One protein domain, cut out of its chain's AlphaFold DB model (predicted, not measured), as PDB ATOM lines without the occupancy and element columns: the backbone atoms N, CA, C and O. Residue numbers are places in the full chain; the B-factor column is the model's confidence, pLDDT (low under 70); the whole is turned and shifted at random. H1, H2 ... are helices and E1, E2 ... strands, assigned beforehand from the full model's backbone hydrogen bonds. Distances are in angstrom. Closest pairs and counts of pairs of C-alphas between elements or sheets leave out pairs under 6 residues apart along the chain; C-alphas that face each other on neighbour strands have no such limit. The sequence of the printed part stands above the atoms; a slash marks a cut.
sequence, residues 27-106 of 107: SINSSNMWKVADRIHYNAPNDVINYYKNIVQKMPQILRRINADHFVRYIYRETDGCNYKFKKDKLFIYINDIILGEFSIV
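What this domain is: This is residues 27 to 106 of the 107 residues of an uncharacterized protein of viral metagenome (UniProt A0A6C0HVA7). A strongly twisted sheet of four strands is covered on one face by two helices side by side, H2 and H3, making two layers, helices on one face of a sheet, with the other face bare. H1 lies off at one end of this body, beyond H2, and lengthens the outline. The printed part has 80 residues, with three named helices and four named strands in the order H1 H2 E1 H3 E2 E3 E4; the sheet is mixed, in the order E1 E4 E3 E2, and the class is mixed, helices and strands. The whole is compact, with a radius of gyration of the C-alphas of 12.5 A, yet elongated in outline, spanning 38 by 24 by 19 A.

Where its parts are: In the sheet, E1 is residues 62 to 64, E4 is residues 98 to 106 and 23.9 A long, E3 is residues 90 to 95 and 16.9 A long, and E2 is residues 82 to 87 and 17.0 A long. E4 ends at C-alpha 106, at (81.800, -66.819, 76.088). H3, residues 65 to 78, is 20.1 A long and begins at C-alpha 65, at (83.910, -61.821, 74.096). H2, residues 48 to 58, is 15.8 A long. H1, residues 32 to 42, is 14.7 A long and begins at C-alpha 32, at (87.952, -51.540, 51.502).

How they stand to each other: E2, E3 and E4 form a meander, each strand the antiparallel neighbour of the one before, with hairpins E2 and E3, and E3 and E4. N 85 and O 92 are 2.9 A apart, and N 91 and O 103 are 2.9 A apart, both within hydrogen-bond range. The pairing of E4 is staggered: residues 98 to 104 pair with E3 and residues 104 to 106 with E1, which is parallel to E4, with N 63 and O 104 2.8 A apart. E1, H3 and E2 form a split strand-helix-strand unit, two strands of one sheet that are not neighbours, with a helix between them along the chain and E4 and E3 between them in the sheet, and its crossover is right-handed. H3 is on the sheet at a height of 8.7 A, over E4 and E3, and runs along the strands, at 8 degrees to E3 on the local plane; it is only just not over E2, on which 2 of its C-alphas fall. Its closest C-alphas to E2 are those of Tyr 76 and Cys 82, 5.7 A. On the same face, H2 is at a height of 9.2 A over E4 and E3, slantwise to the strands, at 44 degrees to E4 on the local plane. Its closest C-alphas to E4 are those of Val 56 and Gly 101, 6.3 A. H2 and H3 are close but not clearly touching, at a shallow tilt of 21 degrees, opposite ways; their closest C-alphas, of Tyr 52 and Ile 75, are 7.5 A apart. H1 is not on the sheet and is apart from H2 and H3. In H1, H2 and H3 every O i to N i+4 pair is within hydrogen-bond range.

The domain as a whole: The two C-alphas farthest apart, of Ile 40 and Lys 88, are 38.8 A apart. The printed part has no cut, and the links between its named elements are tight. The mean pLDDT of the printed part is 84.5, and residues 27 and 30 are under 70.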
ATOM      1  N   SER A  27      85.308 -63.645  61.081       69.06
ATOM      2  CA  SER A  27      86.198 -63.032  60.100       69.06
ATOM      3  C   SER A  27      85.520 -61.793  59.540       69.06
ATOM      4  O   SER A  27      84.411 -61.876  59.014       69.06
ATOM      5  N   ILE A  28      86.185 -60.649  59.669       70.62
ATOM      6  CA  ILE A  28      85.784 -59.420  58.995       70.62
ATOM      7  C   ILE A  28      86.896 -58.929  58.091       70.62
ATOM      8  O   ILE A  28      88.033 -58.731  58.517       70.62
ATOM      9  N   ASN A  29      86.529 -58.664  56.843       71.25
ATOM     10  CA  ASN A  29      87.395 -57.989  55.898       71.25
ATOM     11  C   ASN A  29      87.468 -56.505  56.269       71.25
ATOM     12  O   ASN A  29      86.550 -55.728  56.003       71.25
ATOM     13  N   SER A  30      88.569 -56.116  56.913       66.69
ATOM     14  CA  SER A  30      88.772 -54.741  57.379       66.69
ATOM     15  C   SER A  30      89.169 -53.766  56.263       66.69
ATOM     16  O   SER A  30      89.023 -52.555  56.424       66.69
ATOM     17  N   SER A  31      89.654 -54.280  55.129       75.44
ATOM     18  CA  SER A  31      90.106 -53.486  53.983       75.44
ATOM     19  C   SER A  31      88.977 -53.201  52.999       75.44
ATOM     20  O   SER A  31      88.264 -54.110  52.567       75.44
ATOM     21  N   ASN A  32      88.892 -51.950  52.544       75.69
ATOM     22  CA  ASN A  32      87.952 -51.540  51.502       75.69
ATOM     23  C   ASN A  32      88.156 -52.303  50.188       75.69
ATOM     24  O   ASN A  32      87.176 -52.616  49.518       75.69
ATOM     25  N   MET A  33      89.395 -52.669  49.840       79.50
ATOM     26  CA  MET A  33      89.657 -53.476  48.641       79.50
ATOM     27  C   MET A  33      89.018 -54.863  48.734       79.50
ATOM     28  O   MET A  33      88.440 -55.338  47.762       79.50
ATOM     29  N   TRP A  34      89.064 -55.489  49.911       81.06
ATOM     30  CA  TRP A  34      88.422 -56.785  50.127       81.06
ATOM     31  C   TRP A  34      86.895 -56.674  50.109       81.06
ATOM     32  O   TRP A  34      86.243 -57.526  49.521       81.06
ATOM     33  N   LYS A  35      86.313 -55.584  50.631       81.75
ATOM     34  CA  LYS A  35      84.868 -55.317  50.484       81.75
ATOM     35  C   LYS A  35      84.458 -55.154  49.014       81.75
ATOM     36  O   LYS A  35      83.388 -55.607  48.618       81.75
ATOM     37  N   VAL A  36      85.300 -54.522  48.191       82.75
ATOM     38  CA  VAL A  36      85.082 -54.420  46.736       82.75
ATOM     39  C   VAL A  36      85.162 -55.798  46.078       82.75
ATOM     40  O   VAL A  36      84.281 -56.140  45.293       82.75
ATOM     41  N   ALA A  37      86.150 -56.615  46.443       84.50
ATOM     42  CA  ALA A  37      86.238 -57.994  45.973       84.50
ATOM     43  C   ALA A  37      84.999 -58.815  46.378       84.50
ATOM     44  O   ALA A  37      84.455 -59.534  45.545       84.50
ATOM     45  N   ASP A  38      84.488 -58.643  47.603       83.00
ATOM     46  CA  ASP A  38      83.269 -59.313  48.069       83.00
ATOM     47  C   ASP A  38      82.040 -58.942  47.225       83.00
ATOM     48  O   ASP A  38      81.196 -59.790  46.930       83.00
ATOM     49  N   ARG A  39      81.940 -57.682  46.791       84.88
ATOM     50  CA  ARG A  39      80.865 -57.222  45.900       84.88
ATOM     51  C   ARG A  39      80.972 -57.859  44.519       84.88
ATOM     52  O   ARG A  39      79.970 -58.325  43.988       84.88
ATOM     53  N   ILE A  40      82.183 -57.916  43.967       85.94
ATOM     54  CA  ILE A  40      82.443 -58.457  42.627       85.94
ATOM     55  C   ILE A  40      82.236 -59.976  42.589       85.94
ATOM     56  O   ILE A  40      81.600 -60.487  41.672       85.94
ATOM     57  N   HIS A  41      82.769 -60.703  43.572       86.44
ATOM     58  CA  HIS A  41      82.839 -62.166  43.531       86.44
ATOM     59  C   HIS A  41      81.709 -62.867  44.282       86.44
ATOM     60  O   HIS A  41      81.338 -63.981  43.916       86.44
ATOM     61  N   TYR A  42      81.148 -62.234  45.314       82.31
ATOM     62  CA  TYR A  42      80.134 -62.843  46.182       82.31
ATOM     63  C   TYR A  42      78.811 -62.070  46.199       82.31
ATOM     64  O   TYR A  42      77.950 -62.353  47.035       82.31
ATOM     65  N   ASN A  43      78.637 -61.111  45.279       82.19
ATOM     66  CA  ASN A  43      77.450 -60.261  45.157       82.19
ATOM     67  C   ASN A  43      77.052 -59.614  46.496       82.19
ATOM     68  O   ASN A  43      75.874 -59.535  46.859       82.19
ATOM     69  N   ALA A  44      78.055 -59.220  47.288       83.62
ATOM     70  CA  ALA A  44      77.818 -58.567  48.561       83.62
ATOM     71  C   ALA A  44      77.145 -57.194  48.349       83.62
ATOM     72  O   ALA A  44      77.403 -56.537  47.338       83.62
ATOM     73  N   PRO A  45      76.300 -56.724  49.286       84.56
ATOM     74  CA  PRO A  45      75.628 -55.437  49.143       84.56
ATOM     75  C   PRO A  45      76.598 -54.259  48.970       84.56
ATOM     76  O   PRO A  45      77.650 -54.183  49.613       84.56
ATOM     77  N   ASN A  46      76.210 -53.307  48.118       82.12
ATOM     78  CA  ASN A  46      76.946 -52.051  47.934       82.12
ATOM     79  C   ASN A  46      76.785 -51.110  49.133       82.12
ATOM     80  O   ASN A  46      77.716 -50.388  49.482       82.12
ATOM     81  N   ASP A  47      75.617 -51.151  49.768       85.88
ATOM     82  CA  ASP A  47      75.329 -50.409  50.984       85.88
ATOM     83  C   ASP A  47      76.009 -51.056  52.202       85.88
ATOM     84  O   ASP A  47      75.936 -52.271  52.410       85.88
ATOM     85  N   VAL A  48      76.678 -50.229  53.007       80.75
ATOM     86  CA  VAL A  48      77.496 -50.667  54.147       80.75
ATOM     87  C   VAL A  48      76.627 -51.306  55.231       80.75
ATOM     88  O   VAL A  48      77.000 -52.337  55.795       80.75
ATOM     89  N   ILE A  49      75.437 -50.754  55.479       83.00
ATOM     90  CA  ILE A  49      74.488 -51.291  56.459       83.00
ATOM     91  C   ILE A  49      74.058 -52.706  56.056       83.00
ATOM     92  O   ILE A  49      74.144 -53.644  56.852       83.00
ATOM     93  N   ASN A  50      73.649 -52.889  54.803       84.56
ATOM     94  CA  ASN A  50      73.242 -54.190  54.283       84.56
ATOM     95  C   ASN A  50      74.410 -55.185  54.203       84.56
ATOM     96  O   ASN A  50      74.202 -56.382  54.418       84.56
ATOM     97  N   TYR A  51      75.636 -54.714  53.953       85.56
ATOM     98  CA  TYR A  51      76.843 -55.543  53.998       85.56
ATOM     99  C   TYR A  51      77.034 -56.158  55.390       85.56
ATOM    100  O   TYR A  51      77.101 -57.384  55.522       85.56
ATOM    101  N   TYR A  52      77.023 -55.340  56.446       83.44
ATOM    102  CA  TYR A  52      77.162 -55.849  57.812       83.44
ATOM    103  C   TYR A  52      75.938 -56.637  58.280       83.44
ATOM    104  O   TYR A  52      76.105 -57.621  58.998       83.44
ATOM    105  N   LYS A  53      74.729 -56.305  57.813       85.62
ATOM    106  CA  LYS A  53      73.530 -57.122  58.059       85.62
ATOM    107  C   LYS A  53      73.707 -58.561  57.581       85.62
ATOM    108  O   LYS A  53      73.413 -59.494  58.325       85.62
ATOM    109  N   ASN A  54      74.238 -58.741  56.373       85.44
ATOM    110  CA  ASN A  54      74.512 -60.059  55.805       85.44
ATOM    111  C   ASN A  54      75.581 -60.817  56.614       85.44
ATOM    112  O   ASN A  54      75.443 -62.016  56.850       85.44
ATOM    113  N   ILE A  55      76.620 -60.119  57.090       84.94
ATOM    114  CA  ILE A  55      77.643 -60.718  57.961       84.94
ATOM    115  C   ILE A  55      77.016 -61.194  59.271       84.94
ATOM    116  O   ILE A  55      77.152 -62.366  59.607       84.94
ATOM    117  N   VAL A  56      76.282 -60.326  59.973       87.56
ATOM    118  CA  VAL A  56      75.647 -60.635  61.266       87.56
ATOM    119  C   VAL A  56      74.714 -61.841  61.164       87.56
ATOM    120  O   VAL A  56      74.742 -62.706  62.031       87.56
ATOM    121  N   GLN A  57      73.954 -61.968  60.075       85.50
ATOM    122  CA  GLN A  57      73.078 -63.124  59.846       85.50
ATOM    123  C   GLN A  57      73.826 -64.455  59.667       85.50
ATOM    124  O   GLN A  57      73.252 -65.515  59.902       85.50
ATOM    125  N   LYS A  58      75.094 -64.414  59.248       84.06
ATOM    126  CA  LYS A  58      75.941 -65.595  59.022       84.06
ATOM    127  C   LYS A  58      76.879 -65.893  60.190       84.06
ATOM    128  O   LYS A  58      77.580 -66.904  60.160       84.06
ATOM    129  N   MET A  59      76.924 -65.021  61.195       85.56
ATOM    130  CA  MET A  59      77.803 -65.193  62.345       85.56
ATOM    131  C   MET A  59      77.388 -66.398  63.197       85.56
ATOM    132  O   MET A  59      76.197 -66.712  63.311       85.56
ATOM    133  N   PRO A  60      78.357 -67.061  63.850       86.12
ATOM    134  CA  PRO A  60      78.035 -68.109  64.798       86.12
ATOM    135  C   PRO A  60      77.254 -67.541  65.986       86.12
ATOM    136  O   PRO A  60      77.547 -66.460  66.485       86.12
ATOM    137  N   GLN A  61      76.284 -68.314  66.480       89.25
ATOM    138  CA  GLN A  61      75.433 -67.931  67.617       89.25
ATOM    139  C   GLN A  61      76.205 -67.786  68.936       89.25
ATOM    140  O   GLN A  61      75.703 -67.175  69.876       89.25
ATOM    141  N   ILE A  62      77.409 -68.359  69.021       90.00
ATOM    142  CA  ILE A  62      78.282 -68.303  70.193       90.00
ATOM    143  C   ILE A  62      79.591 -67.635  69.784       90.00
ATOM    144  O   ILE A  62      80.321 -68.165  68.947       90.00
ATOM    145  N   LEU A  63      79.906 -66.505  70.411       87.31
ATOM    146  CA  LEU A  63      81.075 -65.684  70.108       87.31
ATOM    147  C   LEU A  63      81.977 -65.564  71.330       87.31
ATOM    148  O   LEU A  63      81.500 -65.420  72.458       87.31
ATOM    149  N   ARG A  64      83.294 -65.550  71.114       86.88
ATOM    150  CA  ARG A  64      84.218 -65.116  72.165       86.88
ATOM    151  C   ARG A  64      84.069 -63.619  72.408       86.88
ATOM    152  O   ARG A  64      83.959 -62.842  71.459       86.88
ATOM    153  N   ARG A  65      84.122 -63.209  73.674       87.12
ATOM    154  CA  ARG A  65      83.910 -61.821  74.096       87.12
ATOM    155  C   ARG A  65      84.871 -60.852  73.421       87.12
ATOM    156  O   ARG A  65      84.443 -59.790  72.989       87.12
ATOM    157  N   ILE A  66      86.139 -61.237  73.304       84.06
ATOM    158  CA  ILE A  66      87.168 -60.404  72.677       84.06
ATOM    159  C   ILE A  66      86.870 -60.159  71.191       84.06
ATOM    160  O   ILE A  66      86.880 -59.017  70.742       84.06
ATOM    161  N   ASN A  67      86.479 -61.198  70.451       82.88
ATOM    162  CA  ASN A  67      86.120 -61.078  69.036       82.88
ATOM    163  C   ASN A  67      84.862 -60.247  68.842       82.88
ATOM    164  O   ASN A  67      84.803 -59.406  67.949       82.88
ATOM    165  N   ALA A  68      83.861 -60.491  69.687       87.75
ATOM    166  CA  ALA A  68      82.626 -59.733  69.686       87.75
ATOM    167  C   ALA A  68      82.905 -58.240  69.914       87.75
ATOM    168  O   ALA A  68      82.377 -57.418  69.175       87.75
ATOM    169  N   ASP A  69      83.771 -57.896  70.874       87.12
ATOM    170  CA  ASP A  69      84.173 -56.513  71.162       87.12
ATOM    171  C   ASP A  69      84.921 -55.868  69.983       87.12
ATOM    172  O   ASP A  69      84.569 -54.772  69.549       87.12
ATOM    173  N   HIS A  70      85.896 -56.564  69.392       84.81
ATOM    174  CA  HIS A  70      86.592 -56.068  68.201       84.81
ATOM    175  C   HIS A  70      85.639 -55.831  67.026       84.81
ATOM    176  O   HIS A  70      85.718 -54.798  66.359       84.81
ATOM    177  N   PHE A  71      84.721 -56.767  66.792       86.69
ATOM    178  CA  PHE A  71      83.756 -56.698  65.705       86.69
ATOM    179  C   PHE A  71      82.804 -55.509  65.850       86.69
ATOM    180  O   PHE A  71      82.674 -54.712  64.920       86.69
ATOM    181  N   VAL A  72      82.169 -55.344  67.016       87.81
ATOM    182  CA  VAL A  72      81.200 -54.256  67.219       87.81
ATOM    183  C   VAL A  72      81.860 -52.883  67.191       87.81
ATOM    184  O   VAL A  72      81.295 -51.961  66.611       87.81
ATOM    185  N   ARG A  73      83.084 -52.747  67.720       85.94
ATOM    186  CA  ARG A  73      83.857 -51.499  67.615       85.94
ATOM    187  C   ARG A  73      84.194 -51.158  66.169       85.94
ATOM    188  O   ARG A  73      84.132 -49.992  65.787       85.94
ATOM    189  N   TYR A  74      84.552 -52.162  65.368       85.75
ATOM    190  CA  TYR A  74      84.826 -51.962  63.948       85.75
ATOM    191  C   TYR A  74      83.572 -51.502  63.198       85.75
ATOM    192  O   TYR A  74      83.636 -50.503  62.491       85.75
ATOM    193  N   ILE A  75      82.428 -52.166  63.391       83.94
ATOM    194  CA  ILE A  75      81.178 -51.765  62.726       83.94
ATOM    195  C   ILE A  75      80.730 -50.374  63.168       83.94
ATOM    196  O   ILE A  75      80.362 -49.566  62.320       83.94
ATOM    197  N   TYR A  76      80.789 -50.085  64.468       84.06
ATOM    198  CA  TYR A  76      80.419 -48.779  65.011       84.06
ATOM    199  C   TYR A  76      81.221 -47.644  64.360       84.06
ATOM    200  O   TYR A  76      80.676 -46.591  64.062       84.06
ATOM    201  N   ARG A  77      82.508 -47.871  64.069       84.31
ATOM    202  CA  ARG A  77      83.348 -46.899  63.356       84.31
ATOM    203  C   ARG A  77      82.965 -46.730  61.880       84.31
ATOM    204  O   ARG A  77      83.214 -45.675  61.311       84.31
ATOM    205  N   GLU A  78      82.439 -47.771  61.245       82.88
ATOM    206  CA  GLU A  78      82.177 -47.806  59.799       82.88
ATOM    207  C   GLU A  78      80.725 -47.449  59.436       82.88
ATOM    208  O   GLU A  78      80.433 -47.248  58.258       82.88
ATOM    209  N   THR A  79      79.804 -47.412  60.407       77.75
ATOM    210  CA  THR A  79      78.370 -47.195  60.160       77.75
ATOM    211  C   THR A  79      77.735 -46.248  61.173       77.75
ATOM    212  O   THR A  79      77.556 -46.597  62.340       77.75
ATOM    213  N   ASP A  80      77.290 -45.089  60.692       73.56
ATOM    214  CA  ASP A  80      76.424 -44.189  61.452       73.56
ATOM    215  C   ASP A  80      75.029 -44.828  61.568       73.56
ATOM    216  O   ASP A  80      74.267 -44.877  60.604       73.56
ATOM    217  N   GLY A  81      74.715 -45.394  62.737       70.12
ATOM    218  CA  GLY A  81      73.412 -46.014  63.025       70.12
ATOM    219  C   GLY A  81      73.474 -47.446  63.554       70.12
ATOM    220  O   GLY A  81      72.438 -47.988  63.951       70.12
ATOM    221  N   CYS A  82      74.659 -48.064  63.605       79.94
ATOM    222  CA  CYS A  82      74.830 -49.347  64.278       79.94
ATOM    223  C   CYS A  82      75.129 -49.132  65.765       79.94
ATOM    224  O   CYS A  82      76.115 -48.501  66.124       79.94
ATOM    225  N   ASN A  83      74.290 -49.688  66.633       86.62
ATOM    226  CA  ASN A  83      74.456 -49.660  68.082       86.62
ATOM    227  C   ASN A  83      74.610 -51.085  68.610       86.62
ATOM    228  O   ASN A  83      74.175 -52.052  67.988       86.62
ATOM    229  N   TYR A  84      75.205 -51.247  69.787       89.81
ATOM    230  CA  TYR A  84      75.333 -52.562  70.406       89.81
ATOM    231  C   TYR A  84      75.192 -52.498  71.920       89.81
ATOM    232  O   TYR A  84      75.461 -51.481  72.558       89.81
ATOM    233  N   LYS A  85      74.768 -53.616  72.510       91.00
ATOM    234  CA  LYS A  85      74.639 -53.757  73.959       91.00
ATOM    235  C   LYS A  85      75.121 -55.123  74.413       91.00
ATOM    236  O   LYS A  85      74.606 -56.149  73.975       91.00
ATOM    237  N   PHE A  86      76.050 -55.126  75.361       89.81
ATOM    238  CA  PHE A  86      76.410 -56.327  76.105       89.81
ATOM    239  C   PHE A  86      75.512 -56.474  77.341       89.81
ATOM    240  O   PHE A  86      75.319 -55.524  78.100       89.81
ATOM    241  N   LYS A  87      74.982 -57.677  77.572       89.69
ATOM    242  CA  LYS A  87      74.320 -58.082  78.822       89.69
ATOM    243  C   LYS A  87      74.936 -59.396  79.282       89.69
ATOM    244  O   LYS A  87      74.622 -60.400  78.666       89.69
ATOM    245  N   LYS A  88      75.758 -59.397  80.341       86.50
ATOM    246  CA  LYS A  88      76.496 -60.573  80.864       86.50
ATOM    247  C   LYS A  88      77.009 -61.507  79.754       86.50
ATOM    248  O   LYS A  88      78.074 -61.241  79.207       86.50
ATOM    249  N   ASP A  89      76.209 -62.500  79.377       92.19
ATOM    250  CA  ASP A  89      76.559 -63.579  78.451       92.19
ATOM    251  C   ASP A  89      75.901 -63.416  77.071       92.19
ATOM    252  O   ASP A  89      75.759 -64.378  76.321       92.19
ATOM    253  N   LYS A  90      75.443 -62.207  76.734       93.44
ATOM    254  CA  LYS A  90      74.779 -61.893  75.467       93.44
ATOM    255  C   LYS A  90      75.264 -60.589  74.850       93.44
ATOM    256  O   LYS A  90      75.523 -59.607  75.553       93.44
ATOM    257  N   LEU A  91      75.312 -60.575  73.525       93.12
ATOM    258  CA  LEU A  91      75.502 -59.398  72.689       93.12
ATOM    259  C   LEU A  91      74.249 -59.176  71.843       93.12
ATOM    260  O   LEU A  91      73.778 -60.092  71.174       93.12
ATOM    261  N   PHE A  92      73.764 -57.941  71.846       92.56
ATOM    262  CA  PHE A  92      72.710 -57.459  70.965       92.56
ATOM    263  C   PHE A  92      73.302 -56.424  70.014       92.56
ATOM    264  O   PHE A  92      73.940 -55.473  70.473       92.56
ATOM    265  N   ILE A  93      73.089 -56.609  68.713       90.44
ATOM    266  CA  ILE A  93      73.466 -55.652  67.670       90.44
ATOM    267  C   ILE A  93      72.187 -55.022  67.128       90.44
ATOM    268  O   ILE A  93      71.232 -55.735  66.814       90.44
ATOM    269  N   TYR A  94      72.180 -53.700  67.019       89.00
ATOM    270  CA  TYR A  94      71.061 -52.888  66.568       89.00
ATOM    271  C   TYR A  94      71.483 -52.061  65.362       89.00
ATOM    272  O   TYR A  94      72.598 -51.551  65.330       89.00
ATOM    273  N   ILE A  95      70.582 -51.867  64.407       81.19
ATOM    274  CA  ILE A  95      70.732 -50.851  63.363       81.19
ATOM    275  C   ILE A  95      69.443 -50.045  63.326       81.19
ATOM    276  O   ILE A  95      68.376 -50.634  63.157       81.19
ATOM    277  N   ASN A  96      69.538 -48.724  63.491       80.75
ATOM    278  CA  ASN A  96      68.376 -47.827  63.561       80.75
ATOM    279  C   ASN A  96      67.316 -48.338  64.561       80.75
ATOM    280  O   ASN A  96      66.146 -48.484  64.220       80.75
ATOM    281  N   ASP A  97      67.766 -48.713  65.765       81.44
ATOM    282  CA  ASP A  97      66.962 -49.268  66.870       81.44
ATOM    283  C   ASP A  97      66.289 -50.634  66.622       81.44
ATOM    284  O   ASP A  97      65.637 -51.183  67.513       81.44
ATOM    285  N   ILE A  98      66.514 -51.258  65.463       82.12
ATOM    286  CA  ILE A  98      66.030 -52.609  65.153       82.12
ATOM    287  C   ILE A  98      67.092 -53.638  65.545       82.12
ATOM    288  O   ILE A  98      68.247 -53.530  65.131       82.12
ATOM    289  N   ILE A  99      66.698 -54.671  66.301       85.38
ATOM    290  CA  ILE A  99      67.581 -55.798  66.636       85.38
ATOM    291  C   ILE A  99      67.939 -56.553  65.355       85.38
ATOM    292  O   ILE A  99      67.079 -57.110  64.674       85.38
ATOM    293  N   LEU A 100      69.231 -56.584  65.055       85.12
ATOM    294  CA  LEU A 100      69.808 -57.228  63.885       85.12
ATOM    295  C   LEU A 100      70.303 -58.646  64.196       85.12
ATOM    296  O   LEU A 100      70.246 -59.529  63.342       85.12
ATOM    297  N   GLY A 101      70.802 -58.856  65.414       87.38
ATOM    298  CA  GLY A 101      71.332 -60.137  65.855       87.38
ATOM    299  C   GLY A 101      71.482 -60.211  67.368       87.38
ATOM    300  O   GLY A 101      71.824 -59.224  68.027       87.38
ATOM    301  N   GLU A 102      71.227 -61.403  67.895       92.94
ATOM    302  CA  GLU A 102      71.450 -61.780  69.286       92.94
ATOM    303  C   GLU A 102      72.451 -62.934  69.317       92.94
ATOM    304  O   GLU A 102      72.275 -63.930  68.616       92.94
ATOM    305  N   PHE A 103      73.495 -62.798  70.131       92.12
ATOM    306  CA  PHE A 103      74.573 -63.777  70.227       92.12
ATOM    307  C   PHE A 103      74.869 -64.110  71.678       92.12
ATOM    308  O   PHE A 103      74.883 -63.229  72.537       92.12
ATOM    309  N   SER A 104      75.167 -65.378  71.940       93.00
ATOM    310  CA  SER A 104      75.712 -65.829  73.216       93.00
ATOM    311  C   SER A 104      77.204 -65.511  73.277       93.00
ATOM    312  O   SER A 104      77.937 -65.753  72.321       93.00
ATOM    313  N   ILE A 105      77.665 -64.983  74.404       91.56
ATOM    314  CA  ILE A 105      79.055 -64.600  74.632       91.56
ATOM    315  C   ILE A 105      79.707 -65.582  75.598       91.56
ATOM    316  O   ILE A 105      79.165 -65.886  76.657       91.56
ATOM    317  N   VAL A 106      80.901 -66.038  75.232       88.88
ATOM    318  CA  VAL A 106      81.800 -66.819  76.088       88.88
ATOM    319  C   VAL A 106      83.105 -66.049  76.297       88.88
ATOM    320  O   VAL A 106      83.499 -65.263  75.433       88.88
TER     321      VAL A 106